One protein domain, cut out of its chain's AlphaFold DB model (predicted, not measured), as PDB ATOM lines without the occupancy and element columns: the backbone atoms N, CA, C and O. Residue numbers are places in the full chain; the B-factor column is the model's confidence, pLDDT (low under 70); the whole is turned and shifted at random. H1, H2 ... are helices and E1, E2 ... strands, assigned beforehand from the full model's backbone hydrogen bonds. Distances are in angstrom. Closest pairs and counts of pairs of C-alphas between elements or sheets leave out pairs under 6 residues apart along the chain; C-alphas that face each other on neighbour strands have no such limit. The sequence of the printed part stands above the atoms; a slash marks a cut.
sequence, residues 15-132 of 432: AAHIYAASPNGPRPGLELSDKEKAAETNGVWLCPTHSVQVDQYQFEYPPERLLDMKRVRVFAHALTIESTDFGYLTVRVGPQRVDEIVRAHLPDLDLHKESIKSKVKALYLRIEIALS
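AT A GLANCE: This is residues 15 to 132 of the 432 residues of an uncharacterized protein of Pseudomonas putida (UniProt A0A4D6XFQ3). A small two-stranded sheet, E1 and E2, forms a loose lobe with the short helices H1 and H2 and a long loop, residues 18 to 33; the long helix H3 leads from it into a second lobe, where H4, H5 and H6 cross. The printed part has 118 residues, in the order E1 H1 E2 H2 H3 H4 H5 H6, mostly helix, with an antiparallel sheet. It is loose and elongated, with a radius of gyration of the C-alphas of 16.7 A and spans of 55 by 28 by 20 A.

IN THESE COORDINATES: Find C-alpha 15 at (21.807, 59.750, 18.558), where E1, residues 15 to 17, begins; its partner E2 is residues 43 to 46. H1 is residues 34 to 37 and H2 48 to 56. From C-alpha 63 at (20.952, 47.665, 10.244), H3 runs 28.2 A to residue 82. H4 is residues 84 to 93, H5 95 to 103. H6, residues 113 to 132, runs 28.0 A to C-alpha 132 at (47.462, 37.075, 41.902).

HOW THE PARTS SIT: Look between E1 and E2 for N 16 and O 44, 2.9 A apart. The closest C-alphas are Ala 16 and Ser 51 for E1 and H2, 5.9 A, His 17 and Lys 37 for E1 and H1, 7.9 A, and Val 44 and Lys 70 for E2 and H3, 6.3 A. H3, with residues 68 to 76 alone, touches H5 at a steep tilt of 69 degrees, only just short of about perpendicular; C-alphas 72 and 103 are closest, 5.9 A. H3 and H4 touch only at the corner, closest at C-alphas 80 and 87, 4.1 A. H6 touches H4, closest at C-alphas 93 and 124, 5.7 A, and makes a helical hairpin with H5, closest at C-alphas 102 and 116, 6.3 A. Every O i to N i+4 pair is within hydrogen-bond range in H3, H4, H5 and H6, but 4 of 5 in H2; H1 is too short for one.

THE WHOLE: The C-alphas of Pro 23 and Ser 132 are farthest apart, 55.7 A. The printed part has no cut; the link from E1 to H1 is long. Residues 125 to 132 have pLDDT under 70.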
ATOM      1  N   ALA A  15      22.886  60.674  18.885       88.62
ATOM      2  CA  ALA A  15      21.807  59.750  18.558       88.62
ATOM      3  C   ALA A  15      21.783  59.539  17.037       88.62
ATOM      4  O   ALA A  15      21.277  60.376  16.291       88.62
ATOM      5  N   ALA A  16      22.382  58.442  16.576       91.12
ATOM      6  CA  ALA A  16      22.396  58.055  15.171       91.12
ATOM      7  C   ALA A  16      21.173  57.189  14.846       91.12
ATOM      8  O   ALA A  16      20.734  56.387  15.674       91.12
ATOM      9  N   HIS A  17      20.638  57.323  13.634       92.81
ATOM     10  CA  HIS A  17      19.581  56.434  13.164       92.81
ATOM     11  C   HIS A  17      20.185  55.126  12.635       92.81
ATOM     12  O   HIS A  17      21.173  55.131  11.900       92.81
ATOM     13  N   ILE A  18      19.570  54.002  12.989       94.31
ATOM     14  CA  ILE A  18      19.920  52.676  12.479       94.31
ATOM     15  C   ILE A  18      19.477  52.569  11.017       94.31
ATOM     16  O   ILE A  18      20.297  52.284  10.151       94.31
ATOM     17  N   TYR A  19      18.211  52.872  10.738       93.75
ATOM     18  CA  TYR A  19      17.687  53.111   9.396       93.75
ATOM     19  C   TYR A  19      17.555  54.610   9.164       93.75
ATOM     20  O   TYR A  19      16.905  55.296   9.958       93.75
ATOM     21  N   ALA A  20      18.133  55.129   8.078       90.06
ATOM     22  CA  ALA A  20      18.107  56.562   7.814       90.06
ATOM     23  C   ALA A  20      16.680  57.127   7.735       90.06
ATOM     24  O   ALA A  20      15.779  56.546   7.128       90.06
ATOM     25  N   ALA A  21      16.513  58.329   8.293       85.69
ATOM     26  CA  ALA A  21      15.280  59.101   8.167       85.69
ATOM     27  C   ALA A  21      15.017  59.528   6.707       85.69
ATOM     28  O   ALA A  21      13.873  59.549   6.258       85.69
ATOM     29  N   SER A  22      16.082  59.830   5.951       84.81
ATOM     30  CA  SER A  22      15.998  60.196   4.533       84.81
ATOM     31  C   SER A  22      15.975  58.956   3.626       84.81
ATOM     32  O   SER A  22      16.805  58.066   3.822       84.81
ATOM     33  N   PRO A  23      15.124  58.918   2.579       78.31
ATOM     34  CA  PRO A  23      15.115  57.844   1.579       78.31
ATOM     35  C   PRO A  23      16.453  57.635   0.857       78.31
ATOM     36  O   PRO A  23      16.737  56.526   0.420       78.31
ATOM     37  N   ASN A  24      17.277  58.684   0.754       83.00
ATOM     38  CA  ASN A  24      18.604  58.638   0.125       83.00
ATOM     39  C   ASN A  24      19.748  58.572   1.156       83.00
ATOM     40  O   ASN A  24      20.907  58.788   0.807       83.00
ATOM     41  N   GLY A  25      19.426  58.369   2.436       84.56
ATOM     42  CA  GLY A  25      20.414  58.272   3.507       84.56
ATOM     43  C   GLY A  25      21.064  56.885   3.606       84.56
ATOM     44  O   GLY A  25      20.627  55.942   2.945       84.56
ATOM     45  N   PRO A  26      22.104  56.743   4.447       81.19
ATOM     46  CA  PRO A  26      22.768  55.462   4.682       81.19
ATOM     47  C   PRO A  26      21.786  54.452   5.290       81.19
ATOM     48  O   PRO A  26      21.064  54.784   6.229       81.19
ATOM     49  N   ARG A  27      21.753  53.217   4.772       90.81
ATOM     50  CA  ARG A  27      20.774  52.180   5.170       90.81
ATOM     51  C   ARG A  27      19.310  52.663   5.066       90.81
ATOM     52  O   ARG A  27      18.640  52.854   6.088       90.81
ATOM     53  N   PRO A  28      18.790  52.885   3.849       82.19
ATOM     54  CA  PRO A  28      17.448  53.422   3.672       82.19
ATOM     55  C   PRO A  28      16.391  52.426   4.175       82.19
ATOM     56  O   PRO A  28      16.273  51.310   3.675       82.19
ATOM     57  N   GLY A  29      15.597  52.837   5.167       77.38
ATOM     58  CA  GLY A  29      14.459  52.066   5.678       77.38
ATOM     59  C   GLY A  29      13.236  52.220   4.777       77.38
ATOM     60  O   GLY A  29      12.264  52.853   5.182       77.38
ATOM     61  N   LEU A  30      13.312  51.719   3.539       73.31
ATOM     62  CA  LEU A  30      12.294  51.933   2.494       73.31
ATOM     63  C   LEU A  30      10.903  51.398   2.870       73.31
ATOM     64  O   LEU A  30       9.905  51.902   2.365       73.31
ATOM     65  N   GLU A  31      10.842  50.429   3.781       79.62
ATOM     66  CA  GLU A  31       9.598  49.816   4.265       79.62
ATOM     67  C   GLU A  31       9.102  50.407   5.600       79.62
ATOM     68  O   GLU A  31       8.024  50.047   6.062       79.62
ATOM     69  N   LEU A  32       9.857  51.327   6.219       85.81
ATOM     70  CA  LEU A  32       9.496  51.940   7.500       85.81
ATOM     71  C   LEU A  32       8.628  53.187   7.304       85.81
ATOM     72  O   LEU A  32       8.972  54.090   6.534       85.81
ATOM     73  N   SER A  33       7.552  53.286   8.083       89.31
ATOM     74  CA  SER A  33       6.763  54.513   8.206       89.31
ATOM     75  C   SER A  33       7.555  55.629   8.901       89.31
ATOM     76  O   SER A  33       8.495  55.376   9.658       89.31
ATOM     77  N   ASP A  34       7.149  56.887   8.716       88.31
ATOM     78  CA  ASP A  34       7.804  58.035   9.369       88.31
ATOM     79  C   ASP A  34       7.797  57.922  10.902       88.31
ATOM     80  O   ASP A  34       8.752  58.318  11.572       88.31
ATOM     81  N   LYS A  35       6.747  57.309  11.465       90.31
ATOM     82  CA  LYS A  35       6.646  57.037  12.903       90.31
ATOM     83  C   LYS A  35       7.691  56.020  13.369       90.31
ATOM     84  O   LYS A  35       8.247  56.183  14.449       90.31
ATOM     85  N   GLU A  36       7.963  54.988  12.575       89.25
ATOM     86  CA  GLU A  36       8.979  53.977  12.892       89.25
ATOM     87  C   GLU A  36      10.397  54.520  12.701       89.25
ATOM     88  O   GLU A  36      11.280  54.212  13.498       89.25
ATOM     89  N   LYS A  37      10.610  55.398  11.713       87.44
ATOM     90  CA  LYS A  37      11.892  56.094  11.521       87.44
ATOM     91  C   LYS A  37      12.237  57.005  12.697       87.44
ATOM     92  O   LYS A  37      13.400  57.052  13.089       87.44
ATOM     93  N   ALA A  38      11.241  57.679  13.272       88.25
ATOM     94  CA  ALA A  38      11.402  58.552  14.435       88.25
ATOM     95  C   ALA A  38      11.403  57.810  15.789       88.25
ATOM     96  O   ALA A  38      11.597  58.435  16.831       88.25
ATOM     97  N   ALA A  39      11.149  56.499  15.804       90.88
ATOM     98  CA  ALA A  39      11.045  55.739  17.043       90.88
ATOM     99  C   ALA A  39      12.412  55.565  17.723       90.88
ATOM    100  O   ALA A  39      13.429  55.342  17.066       90.88
ATOM    101  N   GLU A  40      12.427  55.554  19.060       90.69
ATOM    102  CA  GLU A  40      13.641  55.277  19.843       90.69
ATOM    103  C   GLU A  40      14.265  53.930  19.461       90.69
ATOM    104  O   GLU A  40      15.485  53.778  19.468       90.69
ATOM    105  N   THR A  41      13.447  52.946  19.082       90.06
ATOM    106  CA  THR A  41      13.903  51.631  18.614       90.06
ATOM    107  C   THR A  41      14.845  51.738  17.413       90.06
ATOM    108  O   THR A  41      15.799  50.963  17.359       90.06
ATOM    109  N   ASN A  42      14.670  52.751  16.557       93.25
ATOM    110  CA  ASN A  42      15.518  53.067  15.409       93.25
ATOM    111  C   ASN A  42      16.746  53.945  15.751       93.25
ATOM    112  O   ASN A  42      17.546  54.248  14.874       93.25
ATOM    113  N   GLY A  43      16.928  54.368  17.004       91.69
ATOM    114  CA  GLY A  43      18.083  55.167  17.434       91.69
ATOM    115  C   GLY A  43      19.182  54.342  18.109       91.69
ATOM    116  O   GLY A  43      18.890  53.414  18.866       91.69
ATOM    117  N   VAL A  44      20.451  54.696  17.905       92.81
ATOM    118  CA  VAL A  44      21.609  54.163  18.641       92.81
ATOM    119  C   VAL A  44      22.532  55.303  19.083       92.81
ATOM    120  O   VAL A  44      22.818  56.218  18.315       92.81
ATOM    121  N   TRP A  45      22.997  55.262  20.333       91.06
ATOM    122  CA  TRP A  45      23.936  56.250  20.865       91.06
ATOM    123  C   TRP A  45      25.376  55.868  20.532       91.06
ATOM    124  O   TRP A  45      25.842  54.796  20.915       91.06
ATOM    125  N   LEU A  46      26.084  56.762  19.849       87.62
ATOM    126  CA  LEU A  46      27.477  56.588  19.434       87.62
ATOM    127  C   LEU A  46      28.278  57.845  19.773       87.62
ATOM    128  O   LEU A  46      27.713  58.929  19.839       87.62
ATOM    129  N   CYS A  47      29.592  57.746  19.976       87.69
ATOM    130  CA  CYS A  47      30.401  58.967  20.054       87.69
ATOM    131  C   CYS A  47      30.469  59.647  18.668       87.69
ATOM    132  O   CYS A  47      30.237  58.971  17.661       87.69
ATOM    133  N   PRO A  48      30.839  60.939  18.581       85.00
ATOM    134  CA  PRO A  48      30.854  61.676  17.313       85.00
ATOM    135  C   PRO A  48      31.639  60.991  16.182       85.00
ATOM    136  O   PRO A  48      31.219  61.003  15.030       85.00
ATOM    137  N   THR A  49      32.765  60.348  16.504       85.81
ATOM    138  CA  THR A  49      33.566  59.602  15.522       85.81
ATOM    139  C   THR A  49      32.806  58.393  14.984       85.81
ATOM    140  O   THR A  49      32.706  58.206  13.774       85.81
ATOM    141  N   HIS A  50      32.228  57.584  15.875       87.81
ATOM    142  CA  HIS A  50      31.547  56.357  15.475       87.81
ATOM    143  C   HIS A  50      30.191  56.631  14.816       87.81
ATOM    144  O   HIS A  50      29.801  55.856  13.952       87.81
ATOM    145  N   SER A  51      29.497  57.728  15.150       88.25
ATOM    146  CA  SER A  51      28.266  58.111  14.441       88.25
ATOM    147  C   SER A  51      28.531  58.432  12.971       88.25
ATOM    148  O   SER A  51      27.737  58.062  12.119       88.25
ATOM    149  N   VAL A  52      29.671  59.061  12.663       88.75
ATOM    150  CA  VAL A  52      30.090  59.306  11.273       88.75
ATOM    151  C   VAL A  52      30.542  58.006  10.604       88.75
ATOM    152  O   VAL A  52      30.161  57.731   9.468       88.75
ATOM    153  N   GLN A  53      31.325  57.186  11.310       89.50
ATOM    154  CA  GLN A  53      31.864  55.937  10.774       89.50
ATOM    155  C   GLN A  53      30.759  54.967  10.343       89.50
ATOM    156  O   GLN A  53      30.814  54.436   9.237       89.50
ATOM    157  N   VAL A  54      29.742  54.738  11.181       87.25
ATOM    158  CA  VAL A  54      28.685  53.779  10.827       87.25
ATOM    159  C   VAL A  54      27.937  54.210   9.569       87.25
ATOM    160  O   VAL A  54      27.568  53.356   8.770       87.25
ATOM    161  N   ASP A  55      27.750  55.510   9.349       88.31
ATOM    162  CA  ASP A  55      27.072  56.043   8.166       88.31
ATOM    163  C   ASP A  55      27.939  55.950   6.905       88.31
ATOM    164  O   ASP A  55      27.439  55.585   5.840       88.31
ATOM    165  N   GLN A  56      29.242  56.220   7.023       87.06
ATOM    166  CA  GLN A  56      30.193  56.099   5.914       87.06
ATOM    167  C   GLN A  56      30.381  54.643   5.469       87.06
ATOM    168  O   GLN A  56      30.380  54.354   4.272       87.06
ATOM    169  N   TYR A  57      30.489  53.714   6.422       87.38
ATOM    170  CA  TYR A  57      30.756  52.294   6.173       87.38
ATOM    171  C   TYR A  57      29.488  51.442   6.317       87.38
ATOM    172  O   TYR A  57      29.482  50.400   6.971       87.38
ATOM    173  N   GLN A  58      28.392  51.870   5.687       82.88
ATOM    174  CA  GLN A  58      27.078  51.219   5.803       82.88
ATOM    175  C   GLN A  58      27.058  49.717   5.452       82.88
ATOM    176  O   GLN A  58      26.211  48.991   5.965       82.88
ATOM    177  N   PHE A  59      27.993  49.236   4.623       82.44
ATOM    178  CA  PHE A  59      28.133  47.810   4.295       82.44
ATOM    179  C   PHE A  59      28.751  46.989   5.436       82.44
ATOM    180  O   PHE A  59      28.411  45.823   5.614       82.44
ATOM    181  N   GLU A  60      29.646  47.588   6.223       82.81
ATOM    182  CA  GLU A  60      30.261  46.946   7.393       82.81
ATOM    183  C   GLU A  60      29.357  47.020   8.628       82.81
ATOM    184  O   GLU A  60      29.401  46.145   9.506       82.81
ATOM    185  N   TYR A  61      28.509  48.052   8.661       88.38
ATOM    186  CA  TYR A  61      27.518  48.323   9.695       88.38
ATOM    187  C   TYR A  61      26.102  48.326   9.115       88.38
ATOM    188  O   TYR A  61      25.475  49.388   9.086       88.38
ATOM    189  N   PRO A  62      25.584  47.170   8.659       90.25
ATOM    190  CA  PRO A  62      24.201  47.065   8.214       90.25
ATOM    191  C   PRO A  62      23.228  47.179   9.410       90.25
ATOM    192  O   PRO A  62      23.659  47.050  10.568       90.25
ATOM    193  N   PRO A  63      21.927  47.439   9.176       92.56
ATOM    194  CA  PRO A  63      20.952  47.665  10.244       92.56
ATOM    195  C   PRO A  63      20.913  46.562  11.303       92.56
ATOM    196  O   PRO A  63      20.865  46.859  12.495       92.56
ATOM    197  N   GLU A  64      20.994  45.299  10.890       92.62
ATOM    198  CA  GLU A  64      20.936  44.131  11.774       92.62
ATOM    199  C   GLU A  64      22.085  44.162  12.781       92.62
ATOM    200  O   GLU A  64      21.896  43.941  13.978       92.62
ATOM    201  N   ARG A  65      23.279  44.545  12.316       92.62
ATOM    202  CA  ARG A  65      24.461  44.669  13.170       92.62
ATOM    203  C   ARG A  65      24.306  45.792  14.188       92.62
ATOM    204  O   ARG A  65      24.680  45.613  15.344       92.62
ATOM    205  N   LEU A  66      23.769  46.944  13.785       94.25
ATOM    206  CA  LEU A  66      23.542  48.068  14.699       94.25
ATOM    207  C   LEU A  66      22.444  47.758  15.726       94.25
ATOM    208  O   LEU A  66      22.579  48.132  16.893       94.25
ATOM    209  N   LEU A  67      21.406  47.022  15.323       93.81
ATOM    210  CA  LEU A  67      20.382  46.503  16.229       93.81
ATOM    211  C   LEU A  67      20.995  45.549  17.256       93.81
ATOM    212  O   LEU A  67      20.750  45.711  18.451       93.81
ATOM    213  N   ASP A  68      21.850  44.620  16.835       94.06
ATOM    214  CA  ASP A  68      22.537  43.710  17.752       94.06
ATOM    215  C   ASP A  68      23.510  44.441  18.682       94.06
ATOM    216  O   ASP A  68      23.538  44.171  19.884       94.06
ATOM    217  N   MET A  69      24.268  45.416  18.173       93.00
ATOM    218  CA  MET A  69      25.138  46.267  18.993       93.00
ATOM    219  C   MET A  69      24.340  47.010  20.067       93.00
ATOM    220  O   MET A  69      24.736  47.013  21.235       93.00
ATOM    221  N   LYS A  70      23.191  47.588  19.694       94.38
ATOM    222  CA  LYS A  70      22.277  48.243  20.631       94.38
ATOM    223  C   LYS A  70      21.741  47.256  21.664       94.38
ATOM    224  O   LYS A  70      21.823  47.542  22.855       94.38
ATOM    225  N   ARG A  71      21.231  46.096  21.237       94.81
ATOM    226  CA  ARG A  71      20.680  45.062  22.131       94.81
ATOM    227  C   ARG A  71      21.710  44.603  23.155       94.81
ATOM    228  O   ARG A  71      21.418  44.604  24.345       94.81
ATOM    229  N   VAL A  72      22.924  44.288  22.704       95.19
ATOM    230  CA  VAL A  72      24.041  43.888  23.571       95.19
ATOM    231  C   VAL A  72      24.349  44.977  24.591       95.19
ATOM    232  O   VAL A  72      24.425  44.691  25.784       95.19
ATOM    233  N   ARG A  73      24.489  46.230  24.142       92.00
ATOM    234  CA  ARG A  73      24.912  47.318  25.023       92.00
ATOM    235  C   ARG A  73      23.841  47.712  26.033       92.00
ATOM    236  O   ARG A  73      24.163  47.920  27.201       92.00
ATOM    237  N   VAL A  74      22.585  47.796  25.599       93.50
ATOM    238  CA  VAL A  74      21.444  48.091  26.477       93.50
ATOM    239  C   VAL A  74      21.285  46.985  27.515       93.50
ATOM    240  O   VAL A  74      21.171  47.288  28.698       93.50
ATOM    241  N   PHE A  75      21.366  45.716  27.104       95.75
ATOM    242  CA  PHE A  75      21.290  44.586  28.025       95.75
ATOM    243  C   PHE A  75      22.440  44.596  29.041       95.75
ATOM    244  O   PHE A  75      22.203  44.532  30.245       95.75
ATOM    245  N   ALA A  76      23.689  44.742  28.580       93.69
ATOM    246  CA  ALA A  76      24.852  44.808  29.463       93.69
ATOM    247  C   ALA A  76      24.744  45.973  30.457       93.69
ATOM    248  O   ALA A  76      25.040  45.806  31.639       93.69
ATOM    249  N   HIS A  77      24.279  47.142  30.007       92.56
ATOM    250  CA  HIS A  77      24.084  48.294  30.879       92.56
ATOM    251  C   HIS A  77      22.949  48.081  31.888       92.56
ATOM    252  O   HIS A  77      23.128  48.386  33.066       92.56
ATOM    253  N   ALA A  78      21.828  47.482  31.480       94.44
ATOM    254  CA  ALA A  78      20.748  47.126  32.396       94.44
ATOM    255  C   ALA A  78      21.253  46.222  33.533       94.44
ATOM    256  O   ALA A  78      20.986  46.502  34.699       94.44
ATOM    257  N   LEU A  79      22.098  45.225  33.233       92.19
ATOM    258  CA  LEU A  79      22.723  44.384  34.263       92.19
ATOM    259  C   LEU A  79      23.590  45.170  35.255       92.19
ATOM    260  O   LEU A  79      23.646  44.808  36.428       92.19
ATOM    261  N   THR A  80      24.267  46.232  34.805       90.56
ATOM    262  CA  THR A  80      25.089  47.081  35.690       90.56
ATOM    263  C   THR A  80      24.244  47.935  36.635       90.56
ATOM    264  O   THR A  80      24.701  48.255  37.728       90.56
ATOM    265  N   ILE A  81      23.018  48.282  36.229       88.44
ATOM    266  CA  ILE A  81      22.056  49.023  37.056       88.44
ATOM    267  C   ILE A  81      21.375  48.074  38.047       88.44
ATOM    268  O   ILE A  81      21.234  48.398  39.222       88.44
ATOM    269  N   GLU A  82      20.975  46.888  37.586       86.88
ATOM    270  CA  GLU A  82      20.301  45.881  38.408       86.88
ATOM    271  C   GLU A  82      21.214  45.244  39.467       86.88
ATOM    272  O   GLU A  82      20.734  44.791  40.505       86.88
ATOM    273  N   SER A  83      22.521  45.154  39.202       82.81
ATOM    274  CA  SER A  83      23.489  44.505  40.085       82.81
ATOM    275  C   SER A  83      24.765  45.327  40.203       82.81
ATOM    276  O   SER A  83      25.565  45.421  39.268       82.81
ATOM    277  N   THR A  84      25.002  45.849  41.406       77.56
ATOM    278  CA  THR A  84      26.233  46.567  41.761       77.56
ATOM    279  C   THR A  84      27.480  45.709  41.555       77.56
ATOM    280  O   THR A  84      28.489  46.207  41.061       77.56
ATOM    281  N   ASP A  85      27.397  44.408  41.855       72.12
ATOM    282  CA  ASP A  85      28.485  43.450  41.637       72.12
ATOM    283  C   ASP A  85      28.813  43.327  40.149       72.12
ATOM    284  O   ASP A  85      29.974  43.400  39.754       72.12
ATOM    285  N   PHE A  86      27.796  43.198  39.294       83.38
ATOM    286  CA  PHE A  86      28.011  43.139  37.851       83.38
ATOM    287  C   PHE A  86      28.568  44.460  37.299       83.38
ATOM    288  O   PHE A  86      29.439  44.441  36.427       83.38
ATOM    289  N   GLY A  87      28.130  45.600  37.843       78.38
ATOM    290  CA  GLY A  87      28.716  46.915  37.578       78.38
ATOM    291  C   GLY A  87      30.213  46.960  37.890       78.38
ATOM    292  O   GLY A  87      31.016  47.309  37.023       78.38
ATOM    293  N   TYR A  88      30.603  46.519  39.088       75.06
ATOM    294  CA  TYR A  88      32.005  46.428  39.503       75.06
ATOM    295  C   TYR A  88      32.824  45.516  38.578       75.06
ATOM    296  O   TYR A  88      33.886  45.909  38.085       75.06
ATOM    297  N   LEU A  89      32.312  44.316  38.280       75.75
ATOM    298  CA  LEU A  89      32.975  43.364  37.386       75.75
ATOM    299  C   LEU A  89      33.151  43.942  35.978       75.75
ATOM    300  O   LEU A  89      34.207  43.774  35.376       75.75
ATOM    301  N   THR A  90      32.157  44.670  35.468       82.19
ATOM    302  CA  THR A  90      32.202  45.279  34.131       82.19
ATOM    303  C   THR A  90      33.302  46.331  34.017       82.19
ATOM    304  O   THR A  90      33.999  46.375  33.002       82.19
ATOM    305  N   VAL A  91      33.518  47.136  35.063       75.69
ATOM    306  CA  VAL A  91      34.619  48.114  35.107       75.69
ATOM    307  C   VAL A  91      35.981  47.414  35.107       75.69
ATOM    308  O   VAL A  91      36.889  47.842  34.399       75.69
ATOM    309  N   ARG A  92      36.128  46.320  35.865       71.12
ATOM    310  CA  ARG A  92      37.401  45.586  36.002       71.12
ATOM    311  C   ARG A  92      37.749  44.744  34.776       71.12
ATOM    312  O   ARG A  92      38.910  44.666  34.392       71.12
ATOM    313  N   VAL A  93      36.751  44.114  34.165       81.62
ATOM    314  CA  VAL A  93      36.910  43.277  32.964       81.62
ATOM    315  C   VAL A  93      37.037  44.135  31.700       81.62
ATOM    316  O   VAL A  93      37.774  43.777  30.776       81.62
ATOM    317  N   GLY A  94      36.352  45.279  31.672       81.12
ATOM    318  CA  GLY A  94      36.258  46.182  30.533       81.12
ATOM    319  C   GLY A  94      34.992  45.924  29.695       81.12
ATOM    320  O   GLY A  94      34.656  44.769  29.417       81.12
ATOM    321  N   PRO A  95      34.293  46.985  29.243       82.31
ATOM    322  CA  PRO A  95      32.982  46.874  28.601       82.31
ATOM    323  C   PRO A  95      32.998  46.092  27.284       82.31
ATOM    324  O   PRO A  95      32.055  45.363  27.016       82.31
ATOM    325  N   GLN A  96      34.072  46.166  26.492       83.19
ATOM    326  CA  GLN A  96      34.168  45.438  25.218       83.19
ATOM    327  C   GLN A  96      34.141  43.913  25.411       83.19
ATOM    328  O   GLN A  96      33.407  43.215  24.718       83.19
ATOM    329  N   ARG A  97      34.879  43.401  26.404       85.38
ATOM    330  CA  ARG A  97      34.922  41.964  26.727       85.38
ATOM    331  C   ARG A  97      33.602  41.475  27.319       85.38
ATOM    332  O   ARG A  97      33.188  40.345  27.077       85.38
ATOM    333  N   VAL A  98      32.923  42.327  28.088       89.00
ATOM    334  CA  VAL A  98      31.563  42.037  28.565       89.00
ATOM    335  C   VAL A  98      30.591  41.976  27.389       89.00
ATOM    336  O   VAL A  98      29.841  41.007  27.280       89.00
ATOM    337  N   ASP A  99      30.651  42.941  26.472       92.00
ATOM    338  CA  ASP A  99      29.800  42.982  25.282       92.00
ATOM    339  C   ASP A  99      30.039  41.756  24.373       92.00
ATOM    340  O   ASP A  99      29.092  41.236  23.792       92.00
ATOM    341  N   GLU A 100      31.266  41.231  24.280       91.12
ATOM    342  CA  GLU A 100      31.567  39.959  23.596       91.12
ATOM    343  C   GLU A 100      30.885  38.754  24.254       91.12
ATOM    344  O   GLU A 100      30.264  37.942  23.561       91.12
ATOM    345  N   ILE A 101      30.950  38.649  25.587       93.50
ATOM    346  CA  ILE A 101      30.275  37.575  26.332       93.50
ATOM    347  C   ILE A 101      28.763  37.664  26.132       93.50
ATOM    348  O   ILE A 101      28.120  36.642  25.907       93.50
ATOM    349  N   VAL A 102      28.188  38.864  26.201       95.44
ATOM    350  CA  VAL A 102      26.751  39.085  25.991       95.44
ATOM    351  C   VAL A 102      26.362  38.729  24.554       95.44
ATOM    352  O   VAL A 102      25.428  37.956  24.354       95.44
ATOM    353  N   ARG A 103      27.116  39.204  23.554       94.00
ATOM    354  CA  ARG A 103      26.857  38.942  22.127       94.00
ATOM    355  C   ARG A 103      26.829  37.453  21.792       94.00
ATOM    356  O   ARG A 103      26.013  37.039  20.978       94.00
ATOM    357  N   ALA A 104      27.656  36.643  22.454       94.94
ATOM    358  CA  ALA A 104      27.685  35.191  22.266       94.94
ATOM    359  C   ALA A 104      26.402  34.456  22.712       94.94
ATOM    360  O   ALA A 104      26.293  33.254  22.484       94.94
ATOM    361  N   HIS A 105      25.457  35.145  23.362       95.38
ATOM    362  CA  HIS A 105      24.174  34.585  23.804       95.38
ATOM    363  C   HIS A 105      22.975  35.207  23.078       95.38
ATOM    364  O   HIS A 105      21.836  34.993  23.487       95.38
ATOM    365  N   LEU A 106      23.207  35.988  22.017       92.12
ATOM    366  CA  LEU A 106      22.127  36.383  21.121       92.12
ATOM    367  C   LEU A 106      21.548  35.145  20.405       92.12
ATOM    368  O   LEU A 106      22.302  34.223  20.088       92.12
ATOM    369  N   PRO A 107      20.236  35.134  20.107       92.69
ATOM    370  CA  PRO A 107      19.275  36.213  20.361       92.69
ATOM    371  C   PRO A 107      18.667  36.212  21.781       92.69
ATOM    372  O   PRO A 107      18.072  37.220  22.164       92.69
ATOM    373  N   ASP A 108      18.838  35.142  22.559       94.06
ATOM    374  CA  ASP A 108      18.069  34.851  23.781       94.06
ATOM    375  C   ASP A 108      18.750  35.320  25.086       94.06
ATOM    376  O   ASP A 108      19.015  34.542  26.007       94.06
ATOM    377  N   LEU A 109      19.039  36.622  25.189       93.00
ATOM    378  CA  LEU A 109      19.830  37.185  26.297       93.00
ATOM    379  C   LEU A 109      19.204  36.974  27.688       93.00
ATOM    380  O   LEU A 109      19.919  36.632  28.633       93.00
ATOM    381  N   ASP A 110      17.885  37.136  27.819       92.75
ATOM    382  CA  ASP A 110      17.191  37.021  29.108       92.75
ATOM    383  C   ASP A 110      17.233  35.595  29.674       92.75
ATOM    384  O   ASP A 110      17.443  35.413  30.875       92.75
ATOM    385  N   LEU A 111      17.135  34.572  28.813       92.12
ATOM    386  CA  LEU A 111      17.246  33.162  29.214       92.12
ATOM    387  C   LEU A 111      18.655  32.813  29.711       92.12
ATOM    388  O   LEU A 111      18.837  31.895  30.512       92.12
ATOM    389  N   HIS A 112      19.663  33.558  29.260       92.69
ATOM    390  CA  HIS A 112      21.067  33.321  29.580       92.69
ATOM    391  C   HIS A 112      21.647  34.312  30.592       92.69
ATOM    392  O   HIS A 112      22.850  34.269  30.853       92.69
ATOM    393  N   LYS A 113      20.816  35.149  31.222       92.81
ATOM    394  CA  LYS A 113      21.228  36.206  32.160       92.81
ATOM    395  C   LYS A 113      22.205  35.719  33.238       92.81
ATOM    396  O   LYS A 113      23.276  36.300  33.417       92.81
ATOM    397  N   GLU A 114      21.899  34.605  33.901       91.12
ATOM    398  CA  GLU A 114      22.760  34.046  34.958       91.12
ATOM    399  C   GLU A 114      24.025  33.361  34.412       91.12
ATOM    400  O   GLU A 114      25.097  33.442  35.020       91.12
ATOM    401  N   SER A 115      23.948  32.760  33.220       90.88
ATOM    402  CA  SER A 115      25.117  32.220  32.504       90.88
ATOM    403  C   SER A 115      26.088  33.341  32.115       90.88
ATOM    404  O   SER A 115      27.296  33.220  32.326       90.88
ATOM    405  N   ILE A 116      25.570  34.468  31.621       92.62
ATOM    406  CA  ILE A 116      26.343  35.662  31.259       92.62
ATOM    407  C   ILE A 116      27.055  36.225  32.493       92.62
ATOM    408  O   ILE A 116      28.276  36.387  32.465       92.62
ATOM    409  N   LYS A 117      26.333  36.449  33.603       89.25
ATOM    410  CA  LYS A 117      26.930  36.904  34.874       89.25
ATOM    411  C   LYS A 117      28.032  35.962  35.355       89.25
ATOM    412  O   LYS A 117      29.121  36.414  35.711       89.25
ATOM    413  N   SER A 118      27.782  34.655  35.301       84.88
ATOM    414  CA  SER A 118      28.752  33.631  35.700       84.88
ATOM    415  C   SER A 118      30.004  33.645  34.822       84.88
ATOM    416  O   SER A 118      31.115  33.557  35.343       84.88
ATOM    417  N   LYS A 119      29.857  33.819  33.503       85.31
ATOM    418  CA  LYS A 119      30.982  33.922  32.560       85.31
ATOM    419  C   LYS A 119      31.794  35.202  32.756       85.31
ATOM    420  O   LYS A 119      33.020  35.132  32.738       85.31
ATOM    421  N   VAL A 120      31.145  36.341  33.006       84.31
ATOM    422  CA  VAL A 120      31.833  37.607  33.331       84.31
ATOM    423  C   VAL A 120      32.596  37.482  34.650       84.31
ATOM    424  O   VAL A 120      33.766  37.850  34.717       84.31
ATOM    425  N   LYS A 121      31.987  36.881  35.679       80.19
ATOM    426  CA  LYS A 121      32.653  36.601  36.958       80.19
ATOM    427  C   LYS A 121      33.827  35.636  36.793       80.19
ATOM    428  O   LYS A 121      34.881  35.866  37.371       80.19
ATOM    429  N   ALA A 122      33.681  34.585  35.989       73.12
ATOM    430  CA  ALA A 122      34.768  33.657  35.692       73.12
ATOM    431  C   ALA A 122      35.914  34.342  34.933       73.12
ATOM    432  O   ALA A 122      37.076  34.064  35.214       73.12
ATOM    433  N   LEU A 123      35.610  35.255  34.004       72.12
ATOM    434  CA  LEU A 123      36.620  36.049  33.308       72.12
ATOM    435  C   LEU A 123      37.334  37.014  34.263       72.12
ATOM    436  O   LEU A 123      38.559  37.063  34.253       72.12
ATOM    437  N   TYR A 124      36.596  37.713  35.125       78.00
ATOM    438  CA  TYR A 124      37.174  38.530  36.193       78.00
ATOM    439  C   TYR A 124      38.084  37.704  37.098       78.00
ATOM    440  O   TYR A 124      39.228  38.080  37.299       78.00
ATOM    441  N   LEU A 125      37.620  36.545  37.577       62.94
ATOM    442  CA  LEU A 125      38.435  35.656  38.396       62.94
ATOM    443  C   LEU A 125      39.669  35.185  37.638       62.94
ATOM    444  O   LEU A 125      40.724  35.154  38.232       62.94
ATOM    445  N   ARG A 126      39.596  34.873  36.340       63.59
ATOM    446  CA  ARG A 126      40.791  34.547  35.543       63.59
ATOM    447  C   ARG A 126      41.763  35.720  35.445       63.59
ATOM    448  O   ARG A 126      42.962  35.486  35.515       63.59
ATOM    449  N   ILE A 127      41.263  36.947  35.303       63.12
ATOM    450  CA  ILE A 127      42.082  38.167  35.290       63.12
ATOM    451  C   ILE A 127      42.722  38.379  36.667       63.12
ATOM    452  O   ILE A 127      43.935  38.496  36.746       63.12
ATOM    453  N   GLU A 128      41.954  38.338  37.755       60.84
ATOM    454  CA  GLU A 128      42.463  38.475  39.129       60.84
ATOM    455  C   GLU A 128      43.381  37.323  39.534       60.84
ATOM    456  O   GLU A 128      44.354  37.533  40.241       60.84
ATOM    457  N   ILE A 129      43.116  36.102  39.075       49.00
ATOM    458  CA  ILE A 129      43.965  34.929  39.284       49.00
ATOM    459  C   ILE A 129      45.271  35.091  38.507       49.00
ATOM    460  O   ILE A 129      46.337  34.862  39.059       49.00
ATOM    461  N   ALA A 130      45.227  35.549  37.256       48.31
ATOM    462  CA  ALA A 130      46.435  35.883  36.506       48.31
ATOM    463  C   ALA A 130      47.223  37.031  37.162       48.31
ATOM    464  O   ALA A 130      48.451  37.024  37.136       48.31
ATOM    465  N   LEU A 131      46.527  37.983  37.790       43.88
ATOM    466  CA  LEU A 131      47.135  39.063  38.563       43.88
ATOM    467  C   LEU A 131      47.667  38.582  39.926       43.88
ATOM    468  O   LEU A 131      48.702  39.067  40.356       43.88
ATOM    469  N   SER A 132      47.040  37.609  40.590       38.78
ATOM    470  CA  SER A 132      47.462  37.075  41.902       38.78
ATOM    471  C   SER A 132      48.487  35.940  41.804       38.78
ATOM    472  O   SER A 132      49.307  35.783  42.702       38.78
TER     473      SER A 132